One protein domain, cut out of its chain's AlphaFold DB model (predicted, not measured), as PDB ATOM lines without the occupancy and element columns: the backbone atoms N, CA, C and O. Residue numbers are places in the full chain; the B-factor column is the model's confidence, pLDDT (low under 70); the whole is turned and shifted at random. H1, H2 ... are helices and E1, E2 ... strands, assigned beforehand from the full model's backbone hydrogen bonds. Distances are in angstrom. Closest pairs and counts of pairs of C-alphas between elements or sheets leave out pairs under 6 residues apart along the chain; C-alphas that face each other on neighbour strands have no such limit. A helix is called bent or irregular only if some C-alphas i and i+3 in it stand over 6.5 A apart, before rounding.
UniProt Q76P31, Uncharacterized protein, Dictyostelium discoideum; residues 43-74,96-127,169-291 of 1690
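What this domain is: This is residues 43 to 74, 96 to 127 and 169 to 291 of the 1690 residues of an uncharacterized protein of Dictyostelium discoideum (UniProt Q76P31). The printed part winds in stacked turns into a three-sided solenoid, each side a parallel sheet with its strands laid one beside the next along the long axis. H1 caps the end near E4, where the unnamed loop of residues 47 to 64 also lies, and H2 is in a loop beyond the other end. The printed part has 187 residues, 106 of them in named elements, and is mostly strand: E1, H1, E2 to E19 in number order, H2, E20 and E21, with 21 strands and two helices. It is compact, with a radius of gyration of the C-alphas of 16.3 A, yet elongated, spanning 52 by 32 by 29 A.

Where its parts are: E1 is residues 44 to 46, with C-alpha 44 at (168.568, 145.886, 160.415). H1 is 65 to 74, 14.6 A long. Then come E2, 96 to 100; E3, 103 to 105; E4, 112 to 116; E5, 121 to 125; E6, 170 to 172; E7, 175 to 179; E8, 182 to 186, 13.9 A long; E9, 189 to 192; E10, 196 to 199; E11, 202 to 206; E12, 210 to 213; E13, 221 to 224; E14, 227 to 231; E15, 234 to 237; E16, 243 to 247; E17, 250 to 254; E18, 257 to 259; and E19, 262 to 265. H2 is 269 to 274 and only just irregular: C-alphas 270 and 273 are 7.0 A apart. E20 is 278 to 283, 16.8 A long, and E21 is 286 to 288, with C-alpha 288 at (150.816, 119.996, 176.537).

How they stand to each other: The largest sheet, twisted, runs E1 E2 E5 E8 E11 E14 E17 E20, parallel throughout; N 183 of E8 and O 202 of E11 are 2.7 A apart, within hydrogen-bond range. It is face to face with the other two parallel sheets, a stack of three sheets in turn. One runs E3 E6 E9 E12 E15 E18 E21, with N 190 of E9 and O 210 of E12 2.9 A apart. The other runs E4 E7 E10 E13 E16 E19, with N 178 of E7 and O 197 of E10 2.9 A apart. H1 only grazes this last sheet, with residues 65 to 73; the closest C-alphas of H1 and E4 are those of Cys 66 and Phe 113, 5.7 A apart. H2 is not on any of the three sheets. Of the O i to N i+4 pairs, H1 has 5 of 6 within range and H2 0 of 2, but H2 has 2 of 3 O i to N i+3 pairs.

The domain as a whole: The two farthest C-alphas, of Gln 51 and Ser 273, are 55.0 A apart. Residues 75 to 95 and 128 to 168 are not printed, with C-alpha gaps of 13.6 A and 12.6 A. The link from E1 to H1 is long, 18 residues. Mean pLDDT of the printed part is 73.2; 69 residues are under 70, among them 45 to 67 and 266 to 277.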
ATOM      1  N   ASN A  43     173.095 144.068 162.448       61.29
ATOM      2  CA  ASN A  43     171.678 144.586 162.579       61.29
ATOM      3  C   ASN A  43     170.973 145.255 161.331       61.29
ATOM      4  O   ASN A  43     171.656 145.756 160.444       61.29
ATOM      5  N   ILE A  44     169.613 145.311 161.336       70.96
ATOM      6  CA  ILE A  44     168.568 145.886 160.415       70.96
ATOM      7  C   ILE A  44     167.299 146.288 161.246       70.96
ATOM      8  O   ILE A  44     167.107 145.724 162.326       70.96
ATOM      9  N   TYR A  45     166.409 147.203 160.792       66.55
ATOM     10  CA  TYR A  45     165.191 147.647 161.532       66.55
ATOM     11  C   TYR A  45     163.906 147.829 160.673       66.55
ATOM     12  O   TYR A  45     163.965 148.254 159.521       66.55
ATOM     13  N   ILE A  46     162.722 147.564 161.247       67.97
ATOM     14  CA  ILE A  46     161.388 147.663 160.610       67.97
ATOM     15  C   ILE A  46     160.361 148.181 161.635       67.97
ATOM     16  O   ILE A  46     160.136 147.531 162.650       67.97
ATOM     17  N   ASN A  47     159.697 149.317 161.382       59.06
ATOM     18  CA  ASN A  47     158.772 149.955 162.337       59.06
ATOM     19  C   ASN A  47     157.519 150.512 161.633       59.06
ATOM     20  O   ASN A  47     157.598 150.968 160.496       59.06
ATOM     21  N   SER A  48     156.365 150.480 162.306       57.37
ATOM     22  CA  SER A  48     155.080 151.039 161.848       57.37
ATOM     23  C   SER A  48     154.920 152.531 162.118       57.37
ATOM     24  O   SER A  48     154.120 153.186 161.450       57.37
ATOM     25  N   ASN A  49     155.709 153.087 163.038       52.11
ATOM     26  CA  ASN A  49     155.724 154.513 163.324       52.11
ATOM     27  C   ASN A  49     156.858 155.223 162.576       52.11
ATOM     28  O   ASN A  49     158.009 154.788 162.573       52.11
ATOM     29  N   ASN A  50     156.503 156.340 161.940       46.49
ATOM     30  CA  ASN A  50     157.212 156.939 160.807       46.49
ATOM     31  C   ASN A  50     158.433 157.799 161.227       46.49
ATOM     32  O   ASN A  50     158.492 158.995 160.944       46.49
ATOM     33  N   GLN A  51     159.375 157.216 161.981       50.20
ATOM     34  CA  GLN A  51     160.542 157.913 162.541       50.20
ATOM     35  C   GLN A  51     161.871 157.271 162.110       50.20
ATOM     36  O   GLN A  51     162.257 156.202 162.579       50.20
ATOM     37  N   ASN A  52     162.594 157.972 161.232       45.91
ATOM     38  CA  ASN A  52     163.893 157.564 160.691       45.91
ATOM     39  C   ASN A  52     164.997 157.585 161.765       45.91
ATOM     40  O   ASN A  52     165.540 158.649 162.052       45.91
ATOM     41  N   ASN A  53     165.368 156.426 162.317       43.87
ATOM     42  CA  ASN A  53     166.495 156.279 163.250       43.87
ATOM     43  C   ASN A  53     167.186 154.906 163.103       43.87
ATOM     44  O   ASN A  53     167.060 154.036 163.962       43.87
ATOM     45  N   GLY A  54     167.941 154.711 162.016       42.64
ATOM     46  CA  GLY A  54     168.802 153.533 161.846       42.64
ATOM     47  C   GLY A  54     169.206 153.255 160.396       42.64
ATOM     48  O   GLY A  54     168.394 153.401 159.480       42.64
ATOM     49  N   ASN A  55     170.450 152.807 160.189       43.86
ATOM     50  CA  ASN A  55     170.907 152.296 158.893       43.86
ATOM     51  C   ASN A  55     170.101 151.035 158.536       43.86
ATOM     52  O   ASN A  55     170.217 150.020 159.218       43.86
ATOM     53  N   GLY A  56     169.296 151.106 157.473       54.48
ATOM     54  CA  GLY A  56     168.433 149.999 157.040       54.48
ATOM     55  C   GLY A  56     167.038 149.973 157.678       54.48
ATOM     56  O   GLY A  56     166.514 148.888 157.910       54.48
ATOM     57  N   THR A  57     166.444 151.137 157.970       52.01
ATOM     58  CA  THR A  57     165.024 151.239 158.368       52.01
ATOM     59  C   THR A  57     164.113 151.169 157.134       52.01
ATOM     60  O   THR A  57     164.246 152.006 156.241       52.01
ATOM     61  N   ILE A  58     163.175 150.213 157.078       58.67
ATOM     62  CA  ILE A  58     162.180 150.113 155.986       58.67
ATOM     63  C   ILE A  58     160.897 150.883 156.361       58.67
ATOM     64  O   ILE A  58     160.370 150.712 157.458       58.67
ATOM     65  N   ILE A  59     160.408 151.748 155.460       51.89
ATOM     66  CA  ILE A  59     159.523 152.891 155.796       51.89
ATOM     67  C   ILE A  59     158.003 152.582 155.743       51.89
ATOM     68  O   ILE A  59     157.200 153.399 156.187       51.89
ATOM     69  N   ASN A  60     157.561 151.417 155.250       57.42
ATOM     70  CA  ASN A  60     156.127 151.066 155.221       57.42
ATOM     71  C   ASN A  60     155.884 149.565 155.488       57.42
ATOM     72  O   ASN A  60     155.833 148.786 154.527       57.42
ATOM     73  N   PRO A  61     155.744 149.118 156.754       50.73
ATOM     74  CA  PRO A  61     155.730 147.693 157.099       50.73
ATOM     75  C   PRO A  61     154.650 146.868 156.400       50.73
ATOM     76  O   PRO A  61     154.910 145.708 156.085       50.73
ATOM     77  N   TYR A  62     153.502 147.471 156.081       51.36
ATOM     78  CA  TYR A  62     152.390 146.807 155.394       51.36
ATOM     79  C   TYR A  62     152.727 146.328 153.971       51.36
ATOM     80  O   TYR A  62     152.038 145.449 153.472       51.36
ATOM     81  N   ASN A  63     153.813 146.832 153.364       53.75
ATOM     82  CA  ASN A  63     154.382 146.338 152.101       53.75
ATOM     83  C   ASN A  63     155.860 145.885 152.254       53.75
ATOM     84  O   ASN A  63     156.552 145.675 151.257       53.75
ATOM     85  N   SER A  64     156.414 145.818 153.476       59.36
ATOM     86  CA  SER A  64     157.877 145.706 153.668       59.36
ATOM     87  C   SER A  64     158.431 144.290 153.737       59.36
ATOM     88  O   SER A  64     159.631 144.138 153.533       59.36
ATOM     89  N   ILE A  65     157.642 143.253 154.039       66.34
ATOM     90  CA  ILE A  65     158.221 141.915 154.275       66.34
ATOM     91  C   ILE A  65     158.915 141.371 153.012       66.34
ATOM     92  O   ILE A  65     160.100 141.046 153.072       66.34
ATOM     93  N   CYS A  66     158.282 141.456 151.838       66.84
ATOM     94  CA  CYS A  66     158.946 141.166 150.557       66.84
ATOM     95  C   CYS A  66     160.095 142.147 150.206       66.84
ATOM     96  O   CYS A  66     160.955 141.829 149.385       66.84
ATOM     97  N   GLN A  67     160.191 143.327 150.837       69.85
ATOM     98  CA  GLN A  67     161.369 144.193 150.675       69.85
ATOM     99  C   GLN A  67     162.582 143.671 151.458       69.85
ATOM    100  O   GLN A  67     163.702 143.810 150.965       69.85
ATOM    101  N   ILE A  68     162.391 143.001 152.605       71.66
ATOM    102  CA  ILE A  68     163.484 142.313 153.322       71.66
ATOM    103  C   ILE A  68     164.115 141.254 152.409       71.66
ATOM    104  O   ILE A  68     165.336 141.182 152.313       71.66
ATOM    105  N   GLU A  69     163.297 140.488 151.683       70.37
ATOM    106  CA  GLU A  69     163.752 139.497 150.701       70.37
ATOM    107  C   GLU A  69     164.625 140.158 149.628       70.37
ATOM    108  O   GLU A  69     165.736 139.699 149.364       70.37
ATOM    109  N   SER A  70     164.185 141.290 149.067       68.10
ATOM    110  CA  SER A  70     164.987 142.035 148.087       68.10
ATOM    111  C   SER A  70     166.327 142.526 148.658       68.10
ATOM    112  O   SER A  70     167.336 142.517 147.956       68.10
ATOM    113  N   ILE A  71     166.376 142.900 149.942       70.87
ATOM    114  CA  ILE A  71     167.598 143.336 150.634       70.87
ATOM    115  C   ILE A  71     168.543 142.147 150.861       70.87
ATOM    116  O   ILE A  71     169.724 142.240 150.531       70.87
ATOM    117  N   LEU A  72     168.033 141.019 151.361       69.90
ATOM    118  CA  LEU A  72     168.803 139.793 151.594       69.90
ATOM    119  C   LEU A  72     169.351 139.208 150.280       69.90
ATOM    120  O   LEU A  72     170.537 138.883 150.187       69.90
ATOM    121  N   ASN A  73     168.532 139.174 149.226       65.07
ATOM    122  CA  ASN A  73     168.952 138.744 147.893       65.07
ATOM    123  C   ASN A  73     169.992 139.701 147.277       65.07
ATOM    124  O   ASN A  73     170.940 139.235 146.645       65.07
ATOM    125  N   ASN A  74     169.896 141.017 147.503       65.77
ATOM    126  CA  ASN A  74     170.918 141.980 147.063       65.77
ATOM    127  C   ASN A  74     172.247 141.840 147.829       65.77
ATOM    128  O   ASN A  74     173.314 141.982 147.225       65.77
ATOM    129  N   ILE A  96     173.034 138.831 160.555       70.72
ATOM    130  CA  ILE A  96     171.988 139.851 160.403       70.72
ATOM    131  C   ILE A  96     171.032 139.776 161.612       70.72
ATOM    132  O   ILE A  96     170.680 138.680 162.016       70.72
ATOM    133  N   ILE A  97     170.592 140.897 162.194       72.41
ATOM    134  CA  ILE A  97     169.462 140.955 163.149       72.41
ATOM    135  C   ILE A  97     168.384 141.845 162.524       72.41
ATOM    136  O   ILE A  97     168.679 142.991 162.220       72.41
ATOM    137  N   VAL A  98     167.153 141.373 162.342       76.53
ATOM    138  CA  VAL A  98     166.018 142.164 161.846       76.53
ATOM    139  C   VAL A  98     165.128 142.571 163.022       76.53
ATOM    140  O   VAL A  98     164.384 141.760 163.574       76.53
ATOM    141  N   ASN A  99     165.193 143.842 163.417       73.89
ATOM    142  CA  ASN A  99     164.408 144.364 164.531       73.89
ATOM    143  C   ASN A  99     162.989 144.751 164.057       73.89
ATOM    144  O   ASN A  99     162.853 145.718 163.310       73.89
ATOM    145  N   ILE A 100     161.945 144.021 164.464       73.51
ATOM    146  CA  ILE A 100     160.538 144.200 164.044       73.51
ATOM    147  C   ILE A 100     159.720 144.978 165.088       73.51
ATOM    148  O   ILE A 100     159.742 144.663 166.272       73.51
ATOM    149  N   GLY A 101     158.943 145.973 164.661       70.29
ATOM    150  CA  GLY A 101     157.923 146.625 165.486       70.29
ATOM    151  C   GLY A 101     156.638 145.798 165.629       70.29
ATOM    152  O   GLY A 101     156.314 144.962 164.790       70.29
ATOM    153  N   TYR A 102     155.868 146.046 166.687       68.71
ATOM    154  CA  TYR A 102     154.581 145.378 166.894       68.71
ATOM    155  C   TYR A 102     153.531 145.816 165.858       68.71
ATOM    156  O   TYR A 102     153.432 147.001 165.521       68.71
ATOM    157  N   GLY A 103     152.735 144.865 165.361       71.93
ATOM    158  CA  GLY A 103     151.707 145.122 164.353       71.93
ATOM    159  C   GLY A 103     151.262 143.888 163.563       71.93
ATOM    160  O   GLY A 103     151.810 142.792 163.710       71.93
ATOM    161  N   ILE A 104     150.261 144.099 162.703       69.91
ATOM    162  CA  ILE A 104     149.746 143.115 161.745       69.91
ATOM    163  C   ILE A 104     150.394 143.366 160.378       69.91
ATOM    164  O   ILE A 104     150.153 144.386 159.740       69.91
ATOM    165  N   TYR A 105     151.187 142.407 159.922       72.69
ATOM    166  CA  TYR A 105     151.840 142.364 158.623       72.69
ATOM    167  C   TYR A 105     151.026 141.436 157.715       72.69
ATOM    168  O   TYR A 105     151.140 140.218 157.808       72.69
ATOM    169  N   ASN A 106     150.154 142.011 156.886       65.92
ATOM    170  CA  ASN A 106     149.267 141.274 155.984       65.92
ATOM    171  C   ASN A 106     149.271 141.929 154.596       65.92
ATOM    172  O   ASN A 106     148.378 142.709 154.264       65.92
ATOM    173  N   ASP A 107     150.319 141.653 153.819       65.80
ATOM    174  CA  ASP A 107     150.447 142.123 152.436       65.80
ATOM    175  C   ASP A 107     149.839 141.096 151.473       65.80
ATOM    176  O   ASP A 107     150.430 140.043 151.222       65.80
ATOM    177  N   THR A 108     148.683 141.428 150.895       63.56
ATOM    178  CA  THR A 108     147.947 140.582 149.939       63.56
ATOM    179  C   THR A 108     148.651 140.380 148.593       63.56
ATOM    180  O   THR A 108     148.131 139.660 147.744       63.56
ATOM    181  N   ASN A 109     149.799 141.022 148.359       68.07
ATOM    182  CA  ASN A 109     150.622 140.835 147.160       68.07
ATOM    183  C   ASN A 109     151.838 139.930 147.428       68.07
ATOM    184  O   ASN A 109     152.349 139.292 146.509       68.07
ATOM    185  N   CYS A 110     152.294 139.848 148.681       68.19
ATOM    186  CA  CYS A 110     153.492 139.115 149.096       68.19
ATOM    187  C   CYS A 110     153.136 137.672 149.514       68.19
ATOM    188  O   CYS A 110     153.339 137.266 150.656       68.19
ATOM    189  N   TYR A 111     152.549 136.885 148.604       68.78
ATOM    190  CA  TYR A 111     152.043 135.529 148.899       68.78
ATOM    191  C   TYR A 111     153.089 134.592 149.529       68.78
ATOM    192  O   TYR A 111     152.739 133.725 150.334       68.78
ATOM    193  N   GLN A 112     154.363 134.776 149.180       73.07
ATOM    194  CA  GLN A 112     155.500 134.044 149.722       73.07
ATOM    195  C   GLN A 112     156.660 135.007 149.981       73.07
ATOM    196  O   GLN A 112     156.961 135.842 149.134       73.07
ATOM    197  N   PHE A 113     157.292 134.870 151.144       78.39
ATOM    198  CA  PHE A 113     158.479 135.605 151.567       78.39
ATOM    199  C   PHE A 113     159.679 134.654 151.604       78.39
ATOM    200  O   PHE A 113     159.663 133.660 152.338       78.39
ATOM    201  N   LEU A 114     160.698 134.942 150.794       78.42
ATOM    202  CA  LEU A 114     161.824 134.050 150.528       78.42
ATOM    203  C   LEU A 114     163.133 134.560 151.155       78.42
ATOM    204  O   LEU A 114     163.564 135.690 150.930       78.42
ATOM    205  N   ILE A 115     163.825 133.690 151.889       79.40
ATOM    206  CA  ILE A 115     165.189 133.917 152.385       79.40
ATOM    207  C   ILE A 115     166.105 132.869 151.756       79.40
ATOM    208  O   ILE A 115     165.907 131.675 151.971       79.40
ATOM    209  N   LEU A 116     167.118 133.301 150.998       78.97
ATOM    210  CA  LEU A 116     168.093 132.419 150.344       78.97
ATOM    211  C   LEU A 116     169.515 132.666 150.856       78.97
ATOM    212  O   LEU A 116     169.974 133.809 150.883       78.97
ATOM    213  N   ASN A 117     170.254 131.592 151.142       79.36
ATOM    214  CA  ASN A 117     171.709 131.581 151.361       79.36
ATOM    215  C   ASN A 117     172.226 132.573 152.437       79.36
ATOM    216  O   ASN A 117     173.326 133.116 152.313       79.36
ATOM    217  N   CYS A 118     171.440 132.883 153.469       77.02
ATOM    218  CA  CYS A 118     171.772 133.892 154.478       77.02
ATOM    219  C   CYS A 118     172.399 133.257 155.725       77.02
ATOM    220  O   CYS A 118     171.724 132.571 156.488       77.02
ATOM    221  N   LYS A 119     173.695 133.496 155.965       73.19
ATOM    222  CA  LYS A 119     174.478 132.700 156.929       73.19
ATOM    223  C   LYS A 119     173.996 132.761 158.385       73.19
ATOM    224  O   LYS A 119     174.307 131.828 159.110       73.19
ATOM    225  N   ASN A 120     173.304 133.826 158.801       73.84
ATOM    226  CA  ASN A 120     172.694 134.021 160.126       73.84
ATOM    227  C   ASN A 120     171.742 135.249 160.081       73.84
ATOM    228  O   ASN A 120     172.179 136.312 159.636       73.84
ATOM    229  N   VAL A 121     170.472 135.121 160.511       79.27
ATOM    230  CA  VAL A 121     169.417 136.170 160.446       79.27
ATOM    231  C   VAL A 121     168.460 136.131 161.656       79.27
ATOM    232  O   VAL A 121     167.583 135.281 161.736       79.27
ATOM    233  N   THR A 122     168.572 137.070 162.589       80.40
ATOM    234  CA  THR A 122     167.903 137.061 163.901       80.40
ATOM    235  C   THR A 122     166.757 138.059 163.987       80.40
ATOM    236  O   THR A 122     166.987 139.260 164.048       80.40
ATOM    237  N   PHE A 123     165.514 137.607 164.057       81.35
ATOM    238  CA  PHE A 123     164.364 138.485 164.255       81.35
ATOM    239  C   PHE A 123     164.181 138.830 165.738       81.35
ATOM    240  O   PHE A 123     164.225 137.949 166.592       81.35
ATOM    241  N   LYS A 124     163.989 140.115 166.059       73.42
ATOM    242  CA  LYS A 124     163.873 140.611 167.444       73.42
ATOM    243  C   LYS A 124     162.839 141.739 167.538       73.42
ATOM    244  O   LYS A 124     162.883 142.630 166.696       73.42
ATOM    245  N   PRO A 125     161.920 141.773 168.516       68.94
ATOM    246  CA  PRO A 125     160.976 142.871 168.644       68.94
ATOM    247  C   PRO A 125     161.670 144.151 169.120       68.94
ATOM    248  O   PRO A 125     162.496 144.139 170.036       68.94
ATOM    249  N   TYR A 126     161.323 145.272 168.494       66.90
ATOM    250  CA  TYR A 126     161.858 146.591 168.804       66.90
ATOM    251  C   TYR A 126     161.204 147.154 170.073       66.90
ATOM    252  O   TYR A 126     160.139 147.772 170.032       66.90
ATOM    253  N   ILE A 127     161.857 146.944 171.217       57.80
ATOM    254  CA  ILE A 127     161.446 147.522 172.501       57.80
ATOM    255  C   ILE A 127     161.809 149.015 172.506       57.80
ATOM    256  O   ILE A 127     162.954 149.398 172.750       57.80
ATOM    257  N   LYS A 169     151.362 141.592 170.330       60.83
ATOM    258  CA  LYS A 169     151.480 140.554 169.298       60.83
ATOM    259  C   LYS A 169     152.037 141.132 167.986       60.83
ATOM    260  O   LYS A 169     151.398 141.966 167.347       60.83
ATOM    261  N   VAL A 170     153.188 140.634 167.524       71.84
ATOM    262  CA  VAL A 170     153.518 140.655 166.084       71.84
ATOM    263  C   VAL A 170     152.635 139.608 165.399       71.84
ATOM    264  O   VAL A 170     152.461 138.516 165.935       71.84
ATOM    265  N   SER A 171     152.048 139.905 164.241       71.45
ATOM    266  CA  SER A 171     151.258 138.936 163.464       71.45
ATOM    267  C   SER A 171     151.580 139.032 161.980       71.45
ATOM    268  O   SER A 171     151.341 140.079 161.390       71.45
ATOM    269  N   ILE A 172     152.094 137.963 161.370       75.45
ATOM    270  CA  ILE A 172     152.507 137.928 159.958       75.45
ATOM    271  C   ILE A 172     151.597 136.970 159.181       75.45
ATOM    272  O   ILE A 172     151.399 135.852 159.639       75.45
ATOM    273  N   TYR A 173     151.048 137.385 158.036       74.15
ATOM    274  CA  TYR A 173     150.006 136.663 157.280       74.15
ATOM    275  C   TYR A 173     150.469 136.162 155.896       74.15
ATOM    276  O   TYR A 173     149.689 136.066 154.948       74.15
ATOM    277  N   ASN A 174     151.760 135.869 155.764       73.68
ATOM    278  CA  ASN A 174     152.442 135.583 154.503       73.68
ATOM    279  C   ASN A 174     153.127 134.209 154.606       73.68
ATOM    280  O   ASN A 174     153.636 133.879 155.676       73.68
ATOM    281  N   SER A 175     153.170 133.408 153.529       73.51
ATOM    282  CA  SER A 175     153.882 132.116 153.589       73.51
ATOM    283  C   SER A 175     155.398 132.326 153.651       73.51
ATOM    284  O   SER A 175     155.935 133.202 152.971       73.51
ATOM    285  N   PHE A 176     156.103 131.538 154.461       79.52
ATOM    286  CA  PHE A 176     157.556 131.651 154.637       79.52
ATOM    287  C   PHE A 176     158.284 130.568 153.849       79.52
ATOM    288  O   PHE A 176     157.939 129.392 153.951       79.52
ATOM    289  N   LYS A 177     159.348 130.937 153.131       82.07
ATOM    290  CA  LYS A 177     160.294 129.979 152.552       82.07
ATOM    291  C   LYS A 177     161.732 130.370 152.889       82.07
ATOM    292  O   LYS A 177     162.183 131.457 152.548       82.07
ATOM    293  N   ILE A 178     162.461 129.493 153.570       83.33
ATOM    294  CA  ILE A 178     163.831 129.741 154.044       83.33
ATOM    295  C   ILE A 178     164.716 128.639 153.462       83.33
ATOM    296  O   ILE A 178     164.411 127.469 153.653       83.33
ATOM    297  N   ILE A 179     165.773 128.990 152.726       83.08
ATOM    298  CA  ILE A 179     166.657 128.038 152.033       83.08
ATOM    299  C   ILE A 179     168.127 128.353 152.334       83.08
ATOM    300  O   ILE A 179     168.538 129.514 152.243       83.08
ATOM    301  N   ASN A 180     168.943 127.334 152.627       84.16
ATOM    302  CA  ASN A 180     170.401 127.436 152.833       84.16
ATOM    303  C   ASN A 180     170.822 128.516 153.862       84.16
ATOM    304  O   ASN A 180     171.855 129.171 153.693       84.16
ATOM    305  N   SER A 181     170.004 128.787 154.880       84.22
ATOM    306  CA  SER A 181     170.156 129.964 155.748       84.22
ATOM    307  C   SER A 181     170.169 129.595 157.227       84.22
ATOM    308  O   SER A 181     169.521 128.637 157.619       84.22
ATOM    309  N   LYS A 182     170.837 130.370 158.083       82.85
ATOM    310  CA  LYS A 182     170.574 130.308 159.529       82.85
ATOM    311  C   LYS A 182     169.714 131.490 159.947       82.85
ATOM    312  O   LYS A 182     169.902 132.604 159.468       82.85
ATOM    313  N   PHE A 183     168.791 131.246 160.857       84.68
ATOM    314  CA  PHE A 183     167.743 132.153 161.295       84.68
ATOM    315  C   PHE A 183     167.652 132.092 162.826       84.68
ATOM    316  O   PHE A 183     168.004 131.077 163.425       84.68
ATOM    317  N   TYR A 184     167.188 133.152 163.479       84.25
ATOM    318  CA  TYR A 184     166.897 133.171 164.915       84.25
ATOM    319  C   TYR A 184     165.619 133.981 165.170       84.25
ATOM    320  O   TYR A 184     165.264 134.842 164.366       84.25
ATOM    321  N   ILE A 185     164.958 133.752 166.303       85.45
ATOM    322  CA  ILE A 185     163.896 134.618 166.838       85.45
ATOM    323  C   ILE A 185     164.209 134.895 168.308       85.45
ATOM    324  O   ILE A 185     164.571 133.976 169.029       85.45
ATOM    325  N   GLN A 186     164.054 136.136 168.755       81.08
ATOM    326  CA  GLN A 186     164.122 136.551 170.157       81.08
ATOM    327  C   GLN A 186     162.839 137.287 170.552       81.08
ATOM    328  O   GLN A 186     162.271 137.979 169.714       81.08
ATOM    329  N   GLY A 187     162.451 137.251 171.830       73.37
ATOM    330  CA  GLY A 187     161.483 138.192 172.414       73.37
ATOM    331  C   GLY A 187     159.988 137.884 172.198       73.37
ATOM    332  O   GLY A 187     159.626 136.983 171.445       73.37
ATOM    333  N   PRO A 188     159.096 138.609 172.903       62.97
ATOM    334  CA  PRO A 188     158.003 137.957 173.624       62.97
ATOM    335  C   PRO A 188     156.855 137.348 172.813       62.97
ATOM    336  O   PRO A 188     156.445 136.268 173.199       62.97
ATOM    337  N   PHE A 189     156.320 137.958 171.744       69.61
ATOM    338  CA  PHE A 189     155.138 137.410 171.040       69.61
ATOM    339  C   PHE A 189     155.175 137.581 169.513       69.61
ATOM    340  O   PHE A 189     155.106 138.704 169.006       69.61
ATOM    341  N   ILE A 190     155.174 136.463 168.773       75.79
ATOM    342  CA  ILE A 190     155.043 136.440 167.305       75.79
ATOM    343  C   ILE A 190     154.032 135.375 166.857       75.79
ATOM    344  O   ILE A 190     154.192 134.187 167.115       75.79
ATOM    345  N   THR A 191     152.996 135.790 166.131       76.51
ATOM    346  CA  THR A 191     152.051 134.896 165.451       76.51
ATOM    347  C   THR A 191     152.341 134.856 163.953       76.51
ATOM    348  O   THR A 191     152.559 135.896 163.332       76.51
ATOM    349  N   PHE A 192     152.288 133.670 163.360       77.89
ATOM    350  CA  PHE A 192     152.435 133.447 161.925       77.89
ATOM    351  C   PHE A 192     151.178 132.759 161.377       77.89
ATOM    352  O   PHE A 192     150.742 131.741 161.917       77.89
ATOM    353  N   TYR A 193     150.620 133.300 160.297       71.90
ATOM    354  CA  TYR A 193     149.471 132.769 159.574       71.90
ATOM    355  C   TYR A 193     149.871 132.468 158.125       71.90
ATOM    356  O   TYR A 193     150.222 133.378 157.375       71.90
ATOM    357  N   GLY A 194     149.790 131.201 157.718       74.02
ATOM    358  CA  GLY A 194     150.155 130.739 156.376       74.02
ATOM    359  C   GLY A 194     151.011 129.472 156.399       74.02
ATOM    360  O   GLY A 194     151.269 128.908 157.463       74.02
ATOM    361  N   SER A 195     151.441 129.032 155.215       73.00
ATOM    362  CA  SER A 195     152.283 127.847 155.024       73.00
ATOM    363  C   SER A 195     153.787 128.153 155.115       73.00
ATOM    364  O   SER A 195     154.224 129.305 155.049       73.00
ATOM    365  N   TRP A 196     154.588 127.098 155.273       80.09
ATOM    366  CA  TRP A 196     156.012 127.174 155.602       80.09
ATOM    367  C   TRP A 196     156.805 126.226 154.702       80.09
ATOM    368  O   TRP A 196     156.327 125.141 154.369       80.09
ATOM    369  N   ASN A 197     158.019 126.611 154.323       81.66
ATOM    370  CA  ASN A 197     158.951 125.753 153.600       81.66
ATOM    371  C   ASN A 197     160.400 126.076 154.015       81.66
ATOM    372  O   ASN A 197     161.030 126.978 153.467       81.66
ATOM    373  N   ILE A 198     160.918 125.388 155.032       85.30
ATOM    374  CA  ILE A 198     162.276 125.593 155.559       85.30
ATOM    375  C   ILE A 198     163.160 124.464 155.027       85.30
ATOM    376  O   ILE A 198     162.917 123.312 155.348       85.30
ATOM    377  N   SER A 199     164.158 124.769 154.200       85.30
ATOM    378  CA  SER A 199     165.042 123.784 153.562       85.30
ATOM    379  C   SER A 199     166.520 124.103 153.800       85.30
ATOM    380  O   SER A 199     166.923 125.265 153.721       85.30
ATOM    381  N   ASN A 200     167.357 123.099 154.075       87.14
ATOM    382  CA  ASN A 200     168.810 123.256 154.263       87.14
ATOM    383  C   ASN A 200     169.211 124.352 155.291       87.14
ATOM    384  O   ASN A 200     170.218 125.040 155.097       87.14
ATOM    385  N   SER A 201     168.390 124.618 156.315       88.50
ATOM    386  CA  SER A 201     168.451 125.864 157.101       88.50
ATOM    387  C   SER A 201     168.421 125.648 158.616       88.50
ATOM    388  O   SER A 201     167.777 124.731 159.097       88.50
ATOM    389  N   GLU A 202     169.053 126.520 159.402       88.60
ATOM    390  CA  GLU A 202     168.944 126.532 160.873       88.60
ATOM    391  C   GLU A 202     167.953 127.615 161.336       88.60
ATOM    392  O   GLU A 202     167.902 128.682 160.733       88.60
ATOM    393  N   MET A 203     167.182 127.390 162.402       89.89
ATOM    394  CA  MET A 203     166.199 128.344 162.936       89.89
ATOM    395  C   MET A 203     166.158 128.301 164.470       89.89
ATOM    396  O   MET A 203     165.574 127.394 165.043       89.89
ATOM    397  N   ASN A 204     166.758 129.278 165.148       87.32
ATOM    398  CA  ASN A 204     166.961 129.294 166.601       87.32
ATOM    399  C   ASN A 204     166.024 130.293 167.319       87.32
ATOM    400  O   ASN A 204     166.324 131.480 167.434       87.32
ATOM    401  N   ILE A 205     164.889 129.819 167.819       88.53
ATOM    402  CA  ILE A 205     163.908 130.573 168.611       88.53
ATOM    403  C   ILE A 205     164.348 130.570 170.082       88.53
ATOM    404  O   ILE A 205     164.402 129.515 170.703       88.53
ATOM    405  N   ILE A 206     164.703 131.724 170.646       87.41
ATOM    406  CA  ILE A 206     165.347 131.842 171.962       87.41
ATOM    407  C   ILE A 206     164.777 133.009 172.798       87.41
ATOM    408  O   ILE A 206     164.044 133.860 172.297       87.41
ATOM    409  N   ASP A 207     165.141 133.070 174.082       81.18
ATOM    410  CA  ASP A 207     164.883 134.196 174.999       81.18
ATOM    411  C   ASP A 207     163.398 134.572 175.208       81.18
ATOM    412  O   ASP A 207     162.965 135.685 174.895       81.18
ATOM    413  N   ASN A 208     162.626 133.655 175.810       80.00
ATOM    414  CA  ASN A 208     161.208 133.819 176.172       80.00
ATOM    415  C   ASN A 208     160.290 134.145 174.978       80.00
ATOM    416  O   ASN A 208     159.271 134.813 175.149       80.00
ATOM    417  N   ALA A 209     160.630 133.688 173.770       82.01
ATOM    418  CA  ALA A 209     159.801 133.922 172.595       82.01
ATOM    419  C   ALA A 209     158.539 133.046 172.627       82.01
ATOM    420  O   ALA A 209     158.638 131.822 172.626       82.01
ATOM    421  N   TYR A 210     157.354 133.658 172.647       81.74
ATOM    422  CA  TYR A 210     156.063 132.981 172.525       81.74
ATOM    423  C   TYR A 210     155.607 133.037 171.069       81.74
ATOM    424  O   TYR A 210     155.330 134.103 170.513       81.74
ATOM    425  N   ILE A 211     155.540 131.876 170.436       83.26
ATOM    426  CA  ILE A 211     155.241 131.743 169.019       83.26
ATOM    427  C   ILE A 211     153.914 131.022 168.831       83.26
ATOM    428  O   ILE A 211     153.681 129.971 169.423       83.26
ATOM    429  N   ILE A 212     153.044 131.586 167.993       80.32
ATOM    430  CA  ILE A 212     151.768 130.967 167.631       80.32
ATOM    431  C   ILE A 212     151.745 130.699 166.127       80.32
ATOM    432  O   ILE A 212     151.898 131.616 165.321       80.32
ATOM    433  N   PHE A 213     151.517 129.450 165.748       77.81
ATOM    434  CA  PHE A 213     151.296 129.030 164.369       77.81
ATOM    435  C   PHE A 213     149.787 128.899 164.110       77.81
ATOM    436  O   PHE A 213     149.057 128.294 164.902       77.81
ATOM    437  N   LYS A 214     149.313 129.538 163.034       69.44
ATOM    438  CA  LYS A 214     147.895 129.631 162.658       69.44
ATOM    439  C   LYS A 214     147.701 129.556 161.140       69.44
ATOM    440  O   LYS A 214     147.299 130.541 160.517       69.44
ATOM    441  N   ASP A 215     147.949 128.402 160.520       66.42
ATOM    442  CA  ASP A 215     147.460 128.212 159.146       66.42
ATOM    443  C   ASP A 215     145.922 128.361 159.079       66.42
ATOM    444  O   ASP A 215     145.204 128.160 160.062       66.42
ATOM    445  N   LYS A 216     145.426 128.777 157.915       63.22
ATOM    446  CA  LYS A 216     144.019 129.076 157.634       63.22
ATOM    447  C   LYS A 216     143.409 128.130 156.587       63.22
ATOM    448  O   LYS A 216     142.203 128.199 156.360       63.22
ATOM    449  N   TYR A 217     144.215 127.290 155.928       64.15
ATOM    450  CA  TYR A 217     143.807 126.574 154.711       64.15
ATOM    451  C   TYR A 217     144.153 125.071 154.680       64.15
ATOM    452  O   TYR A 217     143.944 124.435 153.649       64.15
ATOM    453  N   ASN A 218     144.644 124.497 155.784       56.73
ATOM    454  CA  ASN A 218     145.155 123.124 155.896       56.73
ATOM    455  C   ASN A 218     146.239 122.797 154.847       56.73
ATOM    456  O   ASN A 218     146.240 121.732 154.230       56.73
ATOM    457  N   ILE A 219     147.176 123.729 154.644       58.19
ATOM    458  CA  ILE A 219     148.300 123.581 153.713       58.19
ATOM    459  C   ILE A 219     149.538 123.111 154.483       58.19
ATOM    460  O   ILE A 219     150.039 123.808 155.366       58.19
ATOM    461  N   TYR A 220     150.057 121.936 154.108       63.35
ATOM    462  CA  TYR A 220     151.230 121.328 154.738       63.35
ATOM    463  C   TYR A 220     152.426 122.283 154.808       63.35
ATOM    464  O   TYR A 220     152.815 122.930 153.834       63.35
ATOM    465  N   SER A 221     153.017 122.329 155.995       71.14
ATOM    466  CA  SER A 221     154.186 123.139 156.320       71.14
ATOM    467  C   SER A 221     155.415 122.243 156.251       71.14
ATOM    468  O   SER A 221     155.498 121.324 157.053       71.14
ATOM    469  N   ILE A 222     156.321 122.453 155.295       76.89
ATOM    470  CA  ILE A 222     157.432 121.528 155.009       76.89
ATOM    471  C   ILE A 222     158.734 122.024 155.651       76.89
ATOM    472  O   ILE A 222     159.096 123.195 155.513       76.89
ATOM    473  N   ILE A 223     159.461 121.134 156.321       80.27
ATOM    474  CA  ILE A 223     160.789 121.386 156.889       80.27
ATOM    475  C   ILE A 223     161.731 120.264 156.419       80.27
ATOM    476  O   ILE A 223     161.554 119.126 156.839       80.27
ATOM    477  N   SER A 224     162.709 120.556 155.557       81.83
ATOM    478  CA  SER A 224     163.641 119.574 154.978       81.83
ATOM    479  C   SER A 224     165.118 119.906 155.245       81.83
ATOM    480  O   SER A 224     165.514 121.068 155.186       81.83
ATOM    481  N   ASN A 225     165.971 118.915 155.535       84.10
ATOM    482  CA  ASN A 225     167.430 119.093 155.716       84.10
ATOM    483  C   ASN A 225     167.841 120.244 156.681       84.10
ATOM    484  O   ASN A 225     168.829 120.948 156.461       84.10
ATOM    485  N   SER A 226     167.049 120.512 157.724       87.39
ATOM    486  CA  SER A 226     167.086 121.755 158.513       87.39
ATOM    487  C   SER A 226     167.289 121.521 160.019       87.39
ATOM    488  O   SER A 226     167.150 120.411 160.513       87.39
ATOM    489  N   VAL A 227     167.632 122.567 160.777       86.02
ATOM    490  CA  VAL A 227     167.925 122.516 162.220       86.02
ATOM    491  C   VAL A 227     167.101 123.569 162.973       86.02
ATOM    492  O   VAL A 227     167.526 124.716 163.086       86.02
ATOM    493  N   ILE A 228     165.927 123.226 163.503       88.83
ATOM    494  CA  ILE A 228     165.082 124.169 164.257       88.83
ATOM    495  C   ILE A 228     165.320 123.998 165.756       88.83
ATOM    496  O   ILE A 228     165.022 122.948 166.313       88.83
ATOM    497  N   LYS A 229     165.803 125.041 166.434       89.44
ATOM    498  CA  LYS A 229     165.956 125.063 167.890       89.44
ATOM    499  C   LYS A 229     164.938 125.985 168.556       89.44
ATOM    500  O   LYS A 229     164.712 127.091 168.082       89.44
ATOM    501  N   LEU A 230     164.394 125.564 169.690       89.75
ATOM    502  CA  LEU A 230     163.686 126.378 170.674       89.75
ATOM    503  C   LEU A 230     164.478 126.340 171.983       89.75
ATOM    504  O   LEU A 230     164.737 125.254 172.491       89.75
ATOM    505  N   ILE A 231     164.843 127.483 172.561       87.74
ATOM    506  CA  ILE A 231     165.522 127.542 173.861       87.74
ATOM    507  C   ILE A 231     164.801 128.540 174.766       87.74
ATOM    508  O   ILE A 231     164.618 129.701 174.403       87.74
ATOM    509  N   ASN A 232     164.381 128.089 175.950       86.32
ATOM    510  CA  ASN A 232     163.662 128.888 176.943       86.32
ATOM    511  C   ASN A 232     162.501 129.701 176.318       86.32
ATOM    512  O   ASN A 232     162.424 130.914 176.492       86.32
ATOM    513  N   SER A 233     161.667 129.055 175.495       90.52
ATOM    514  CA  SER A 233     160.660 129.695 174.628       90.52
ATOM    515  C   SER A 233     159.342 128.903 174.602       90.52
ATOM    516  O   SER A 233     159.291 127.771 175.073       90.52
ATOM    517  N   THR A 234     158.251 129.472 174.088       86.29
ATOM    518  CA  THR A 234     156.932 128.812 173.995       86.29
ATOM    519  C   THR A 234     156.461 128.736 172.544       86.29
ATOM    520  O   THR A 234     156.619 129.694 171.798       86.29
ATOM    521  N   MET A 235     155.862 127.620 172.134       88.16
ATOM    522  CA  MET A 235     155.318 127.412 170.791       88.16
ATOM    523  C   MET A 235     153.942 126.749 170.867       88.16
ATOM    524  O   MET A 235     153.768 125.730 171.539       88.16
ATOM    525  N   ILE A 236     152.966 127.338 170.176       83.21
ATOM    526  CA  ILE A 236     151.563 126.918 170.181       83.21
ATOM    527  C   ILE A 236     151.045 126.801 168.748       83.21
ATOM    528  O   ILE A 236     151.239 127.718 167.955       83.21
ATOM    529  N   SER A 237     150.335 125.722 168.419       76.13
ATOM    530  CA  SER A 237     149.501 125.658 167.207       76.13
ATOM    531  C   SER A 237     148.041 125.852 167.611       76.13
ATOM    532  O   SER A 237     147.589 125.245 168.579       76.13
ATOM    533  N   SER A 238     147.295 126.729 166.930       60.16
ATOM    534  CA  SER A 238     145.937 127.091 167.383       60.16
ATOM    535  C   SER A 238     144.806 126.236 166.805       60.16
ATOM    536  O   SER A 238     143.641 126.562 167.027       60.16
ATOM    537  N   ILE A 239     145.126 125.208 166.017       59.06
ATOM    538  CA  ILE A 239     144.175 124.257 165.426       59.06
ATOM    539  C   ILE A 239     144.828 122.870 165.460       59.06
ATOM    540  O   ILE A 239     146.001 122.734 165.105       59.06
ATOM    541  N   TYR A 240     144.066 121.856 165.882       55.59
ATOM    542  CA  TYR A 240     144.551 120.483 166.073       55.59
ATOM    543  C   TYR A 240     144.960 119.777 164.761       55.59
ATOM    544  O   TYR A 240     145.839 118.924 164.789       55.59
ATOM    545  N   ASP A 241     144.403 120.175 163.611       56.52
ATOM    546  CA  ASP A 241     144.654 119.547 162.298       56.52
ATOM    547  C   ASP A 241     145.971 119.961 161.601       56.52
ATOM    548  O   ASP A 241     146.289 119.454 160.522       56.52
ATOM    549  N   GLN A 242     146.744 120.906 162.152       58.23
ATOM    550  CA  GLN A 242     147.896 121.493 161.447       58.23
ATOM    551  C   GLN A 242     149.131 120.584 161.477       58.23
ATOM    552  O   GLN A 242     149.974 120.686 162.365       58.23
ATOM    553  N   LYS A 243     149.238 119.708 160.470       61.91
ATOM    554  CA  LYS A 243     150.362 118.784 160.257       61.91
ATOM    555  C   LYS A 243     151.590 119.501 159.671       61.91
ATOM    556  O   LYS A 243     151.617 119.843 158.485       61.91
ATOM    557  N   TYR A 244     152.631 119.682 160.488       69.99
ATOM    558  CA  TYR A 244     153.961 120.112 160.023       69.99
ATOM    559  C   TYR A 244     154.700 118.905 159.439       69.99
ATOM    560  O   TYR A 244     155.065 118.022 160.204       69.99
ATOM    561  N   MET A 245     154.897 118.871 158.118       69.81
ATOM    562  CA  MET A 245     155.642 117.840 157.386       69.81
ATOM    563  C   MET A 245     157.154 118.027 157.565       69.81
ATOM    564  O   MET A 245     157.674 119.101 157.259       69.81
ATOM    565  N   ILE A 246     157.871 117.000 158.026       72.77
ATOM    566  CA  ILE A 246     159.313 117.106 158.314       72.77
ATOM    567  C   ILE A 246     160.117 115.965 157.673       72.77
ATOM    568  O   ILE A 246     159.722 114.804 157.722       72.77
ATOM    569  N   GLU A 247     161.249 116.326 157.073       74.84
ATOM    570  CA  GLU A 247     162.169 115.495 156.285       74.84
ATOM    571  C   GLU A 247     163.614 115.843 156.710       74.84
ATOM    572  O   GLU A 247     163.929 117.018 156.888       74.84
ATOM    573  N   ASP A 248     164.510 114.871 156.906       76.08
ATOM    574  CA  ASP A 248     165.965 115.059 157.139       76.08
ATOM    575  C   ASP A 248     166.391 116.140 158.172       76.08
ATOM    576  O   ASP A 248     167.469 116.727 158.062       76.08
ATOM    577  N   SER A 249     165.538 116.489 159.142       83.53
ATOM    578  CA  SER A 249     165.697 117.712 159.949       83.53
ATOM    579  C   SER A 249     165.775 117.467 161.454       83.53
ATOM    580  O   SER A 249     164.983 116.709 162.008       83.53
ATOM    581  N   LEU A 250     166.686 118.186 162.115       85.88
ATOM    582  CA  LEU A 250     166.889 118.231 163.563       85.88
ATOM    583  C   LEU A 250     166.009 119.311 164.215       85.88
ATOM    584  O   LEU A 250     166.291 120.502 164.103       85.88
ATOM    585  N   LEU A 251     164.987 118.917 164.967       89.10
ATOM    586  CA  LEU A 251     164.343 119.774 165.960       89.10
ATOM    587  C   LEU A 251     165.088 119.675 167.301       89.10
ATOM    588  O   LEU A 251     165.550 118.602 167.680       89.10
ATOM    589  N   TYR A 252     165.181 120.770 168.050       90.39
ATOM    590  CA  TYR A 252     165.857 120.825 169.350       90.39
ATOM    591  C   TYR A 252     165.122 121.783 170.292       90.39
ATOM    592  O   TYR A 252     165.227 122.994 170.156       90.39
ATOM    593  N   PHE A 253     164.385 121.276 171.265       90.70
ATOM    594  CA  PHE A 253     163.658 122.069 172.250       90.70
ATOM    595  C   PHE A 253     164.390 121.976 173.592       90.70
ATOM    596  O   PHE A 253     164.627 120.882 174.088       90.70
ATOM    597  N   GLN A 254     164.749 123.102 174.203       89.85
ATOM    598  CA  GLN A 254     165.389 123.158 175.516       89.85
ATOM    599  C   GLN A 254     164.652 124.147 176.423       89.85
ATOM    600  O   GLN A 254     164.403 125.279 176.012       89.85
ATOM    601  N   LYS A 255     164.304 123.759 177.658       87.75
ATOM    602  CA  LYS A 255     163.592 124.607 178.645       87.75
ATOM    603  C   LYS A 255     162.328 125.289 178.098       87.75
ATOM    604  O   LYS A 255     161.964 126.378 178.530       87.75
ATOM    605  N   SER A 256     161.694 124.685 177.097       91.59
ATOM    606  CA  SER A 256     160.669 125.322 176.265       91.59
ATOM    607  C   SER A 256     159.292 124.698 176.481       91.59
ATOM    608  O   SER A 256     159.201 123.566 176.942       91.59
ATOM    609  N   THR A 257     158.213 125.416 176.163       88.73
ATOM    610  CA  THR A 257     156.829 124.921 176.287       88.73
ATOM    611  C   THR A 257     156.177 124.740 174.918       88.73
ATOM    612  O   THR A 257     156.030 125.696 174.167       88.73
ATOM    613  N   LEU A 258     155.740 123.525 174.607       89.35
ATOM    614  CA  LEU A 258     154.998 123.154 173.402       89.35
ATOM    615  C   LEU A 258     153.530 122.913 173.764       89.35
ATOM    616  O   LEU A 258     153.259 122.052 174.598       89.35
ATOM    617  N   LYS A 259     152.580 123.628 173.151       85.93
ATOM    618  CA  LYS A 259     151.143 123.453 173.433       85.93
ATOM    619  C   LYS A 259     150.310 123.254 172.161       85.93
ATOM    620  O   LYS A 259     150.381 124.071 171.252       85.93
ATOM    621  N   GLN A 260     149.491 122.202 172.116       84.04
ATOM    622  CA  GLN A 260     148.552 121.909 171.017       84.04
ATOM    623  C   GLN A 260     149.217 121.778 169.628       84.04
ATOM    624  O   GLN A 260     148.586 122.001 168.601       84.04
ATOM    625  N   VAL A 261     150.506 121.418 169.582       81.54
ATOM    626  CA  VAL A 261     151.318 121.300 168.354       81.54
ATOM    627  C   VAL A 261     151.118 119.926 167.705       81.54
ATOM    628  O   VAL A 261     151.150 118.940 168.425       81.54
ATOM    629  N   SER A 262     150.982 119.842 166.372       80.96
ATOM    630  CA  SER A 262     150.822 118.579 165.619       80.96
ATOM    631  C   SER A 262     151.969 118.337 164.612       80.96
ATOM    632  O   SER A 262     151.849 118.628 163.419       80.96
ATOM    633  N   ILE A 263     153.105 117.814 165.077       80.46
ATOM    634  CA  ILE A 263     154.289 117.522 164.238       80.46
ATOM    635  C   ILE A 263     154.118 116.188 163.488       80.46
ATOM    636  O   ILE A 263     153.564 115.245 164.045       80.46
ATOM    637  N   ASN A 264     154.573 116.107 162.232       74.08
ATOM    638  CA  ASN A 264     154.375 114.954 161.350       74.08
ATOM    639  C   ASN A 264     155.595 114.711 160.430       74.08
ATOM    640  O   ASN A 264     155.792 115.417 159.445       74.08
ATOM    641  N   PHE A 265     156.450 113.734 160.723       71.66
ATOM    642  CA  PHE A 265     157.565 113.397 159.826       71.66
ATOM    643  C   PHE A 265     157.055 112.581 158.632       71.66
ATOM    644  O   PHE A 265     156.227 111.689 158.797       71.66
ATOM    645  N   ASN A 266     157.530 112.898 157.423       65.04
ATOM    646  CA  ASN A 266     157.039 112.273 156.194       65.04
ATOM    647  C   ASN A 266     157.397 110.775 156.175       65.04
ATOM    648  O   ASN A 266     158.568 110.411 156.086       65.04
ATOM    649  N   SER A 267     156.386 109.909 156.252       55.57
ATOM    650  CA  SER A 267     156.554 108.461 156.417       55.57
ATOM    651  C   SER A 267     156.897 107.697 155.134       55.57
ATOM    652  O   SER A 267     157.089 106.489 155.185       55.57
ATOM    653  N   ASN A 268     156.955 108.361 153.976       61.99
ATOM    654  CA  ASN A 268     157.031 107.699 152.673       61.99
ATOM    655  C   ASN A 268     158.340 106.886 152.492       61.99
ATOM    656  O   ASN A 268     159.397 107.483 152.254       61.99
ATOM    657  N   PRO A 269     158.298 105.534 152.512       55.45
ATOM    658  CA  PRO A 269     159.499 104.697 152.629       55.45
ATOM    659  C   PRO A 269     160.431 104.776 151.410       55.45
ATOM    660  O   PRO A 269     161.596 104.395 151.486       55.45
ATOM    661  N   LYS A 270     159.971 105.347 150.288       57.03
ATOM    662  CA  LYS A 270     160.789 105.562 149.080       57.03
ATOM    663  C   LYS A 270     161.948 106.554 149.257       57.03
ATOM    664  O   LYS A 270     162.777 106.637 148.356       57.03
ATOM    665  N   PHE A 271     162.013 107.283 150.374       54.52
ATOM    666  CA  PHE A 271     163.105 108.216 150.687       54.52
ATOM    667  C   PHE A 271     164.071 107.709 151.780       54.52
ATOM    668  O   PHE A 271     165.189 108.216 151.889       54.52
ATOM    669  N   ALA A 272     163.694 106.665 152.531       50.85
ATOM    670  CA  ALA A 272     164.448 106.153 153.683       50.85
ATOM    671  C   ALA A 272     165.802 105.503 153.327       50.85
ATOM    672  O   ALA A 272     166.693 105.397 154.168       50.85
ATOM    673  N   SER A 273     165.992 105.088 152.070       51.91
ATOM    674  CA  SER A 273     167.208 104.406 151.599       51.91
ATOM    675  C   SER A 273     168.433 105.320 151.435       51.91
ATOM    676  O   SER A 273     169.532 104.829 151.178       51.91
ATOM    677  N   SER A 274     168.275 106.639 151.600       55.34
ATOM    678  CA  SER A 274     169.366 107.624 151.473       55.34
ATOM    679  C   SER A 274     170.158 107.866 152.767       55.34
ATOM    680  O   SER A 274     171.135 108.612 152.739       55.34
ATOM    681  N   GLY A 275     169.730 107.307 153.907       54.41
ATOM    682  CA  GLY A 275     170.318 107.605 155.223       54.41
ATOM    683  C   GLY A 275     170.021 109.020 155.746       54.41
ATOM    684  O   GLY A 275     170.636 109.457 156.716       54.41
ATOM    685  N   GLY A 276     169.089 109.731 155.102       54.02
ATOM    686  CA  GLY A 276     168.459 110.926 155.645       54.02
ATOM    687  C   GLY A 276     167.383 110.515 156.645       54.02
ATOM    688  O   GLY A 276     166.471 109.762 156.307       54.02
ATOM    689  N   GLY A 277     167.532 110.968 157.885       61.13
ATOM    690  CA  GLY A 277     166.555 110.784 158.947       61.13
ATOM    691  C   GLY A 277     166.392 112.084 159.718       61.13
ATOM    692  O   GLY A 277     167.351 112.838 159.903       61.13
ATOM    693  N   GLY A 278     165.167 112.376 160.146       70.93
ATOM    694  CA  GLY A 278     164.930 113.490 161.062       70.93
ATOM    695  C   GLY A 278     165.542 113.225 162.440       70.93
ATOM    696  O   GLY A 278     165.879 112.094 162.776       70.93
ATOM    697  N   ARG A 279     165.640 114.257 163.276       79.14
ATOM    698  CA  ARG A 279     165.946 114.093 164.700       79.14
ATOM    699  C   ARG A 279     165.140 115.075 165.536       79.14
ATOM    700  O   ARG A 279     164.892 116.189 165.097       79.14
ATOM    701  N   VAL A 280     164.739 114.708 166.745       85.48
ATOM    702  CA  VAL A 280     164.010 115.584 167.669       85.48
ATOM    703  C   VAL A 280     164.629 115.474 169.049       85.48
ATOM    704  O   VAL A 280     164.533 114.431 169.675       85.48
ATOM    705  N   GLU A 281     165.227 116.537 169.572       86.70
ATOM    706  CA  GLU A 281     165.674 116.581 170.968       86.70
ATOM    707  C   GLU A 281     164.728 117.456 171.794       86.70
ATOM    708  O   GLU A 281     164.363 118.539 171.348       86.70
ATOM    709  N   ILE A 282     164.297 117.012 172.981       88.00
ATOM    710  CA  ILE A 282     163.386 117.773 173.863       88.00
ATOM    711  C   ILE A 282     163.909 117.689 175.303       88.00
ATOM    712  O   ILE A 282     163.735 116.680 175.971       88.00
ATOM    713  N   ILE A 283     164.584 118.732 175.786       86.58
ATOM    714  CA  ILE A 283     165.385 118.749 177.018       86.58
ATOM    715  C   ILE A 283     164.812 119.769 178.014       86.58
ATOM    716  O   ILE A 283     164.514 120.899 177.633       86.58
ATOM    717  N   ASP A 284     164.674 119.418 179.295       85.14
ATOM    718  CA  ASP A 284     164.169 120.294 180.376       85.14
ATOM    719  C   ASP A 284     162.801 120.969 180.062       85.14
ATOM    720  O   ASP A 284     162.497 122.043 180.583       85.14
ATOM    721  N   SER A 285     162.006 120.418 179.139       89.73
ATOM    722  CA  SER A 285     160.917 121.123 178.441       89.73
ATOM    723  C   SER A 285     159.524 120.637 178.856       89.73
ATOM    724  O   SER A 285     159.358 119.570 179.439       89.73
ATOM    725  N   LYS A 286     158.486 121.412 178.535       87.16
ATOM    726  CA  LYS A 286     157.082 121.061 178.768       87.16
ATOM    727  C   LYS A 286     156.344 120.853 177.445       87.16
ATOM    728  O   LYS A 286     156.485 121.654 176.530       87.16
ATOM    729  N   VAL A 287     155.515 119.822 177.358       87.32
ATOM    730  CA  VAL A 287     154.641 119.517 176.218       87.32
ATOM    731  C   VAL A 287     153.208 119.362 176.742       87.32
ATOM    732  O   VAL A 287     153.016 118.816 177.827       87.32
ATOM    733  N   MET A 288     152.204 119.913 176.055       84.30
ATOM    734  CA  MET A 288     150.816 119.996 176.537       84.30
ATOM    735  C   MET A 288     149.791 119.874 175.400       84.30
ATOM    736  O   MET A 288     149.713 120.763 174.556       84.30
ATOM    737  N   GLY A 289     148.935 118.851 175.407       81.90
ATOM    738  CA  GLY A 289     147.831 118.737 174.441       81.90
ATOM    739  C   GLY A 289     148.270 118.513 172.987       81.90
ATOM    740  O   GLY A 289     147.502 118.830 172.081       81.90
ATOM    741  N   SER A 290     149.516 118.085 172.763       85.16
ATOM    742  CA  SER A 290     150.157 118.007 171.443       85.16
ATOM    743  C   SER A 290     150.028 116.613 170.806       85.16
ATOM    744  O   SER A 290     149.714 115.628 171.471       85.16
ATOM    745  N   PHE A 291     150.333 116.529 169.517       81.57
ATOM    746  CA  PHE A 291     150.411 115.309 168.727       81.57
ATOM    747  C   PHE A 291     151.763 115.251 168.005       81.57
ATOM    748  O   PHE A 291     152.232 116.244 167.442       81.57
TER     749      PHE A 291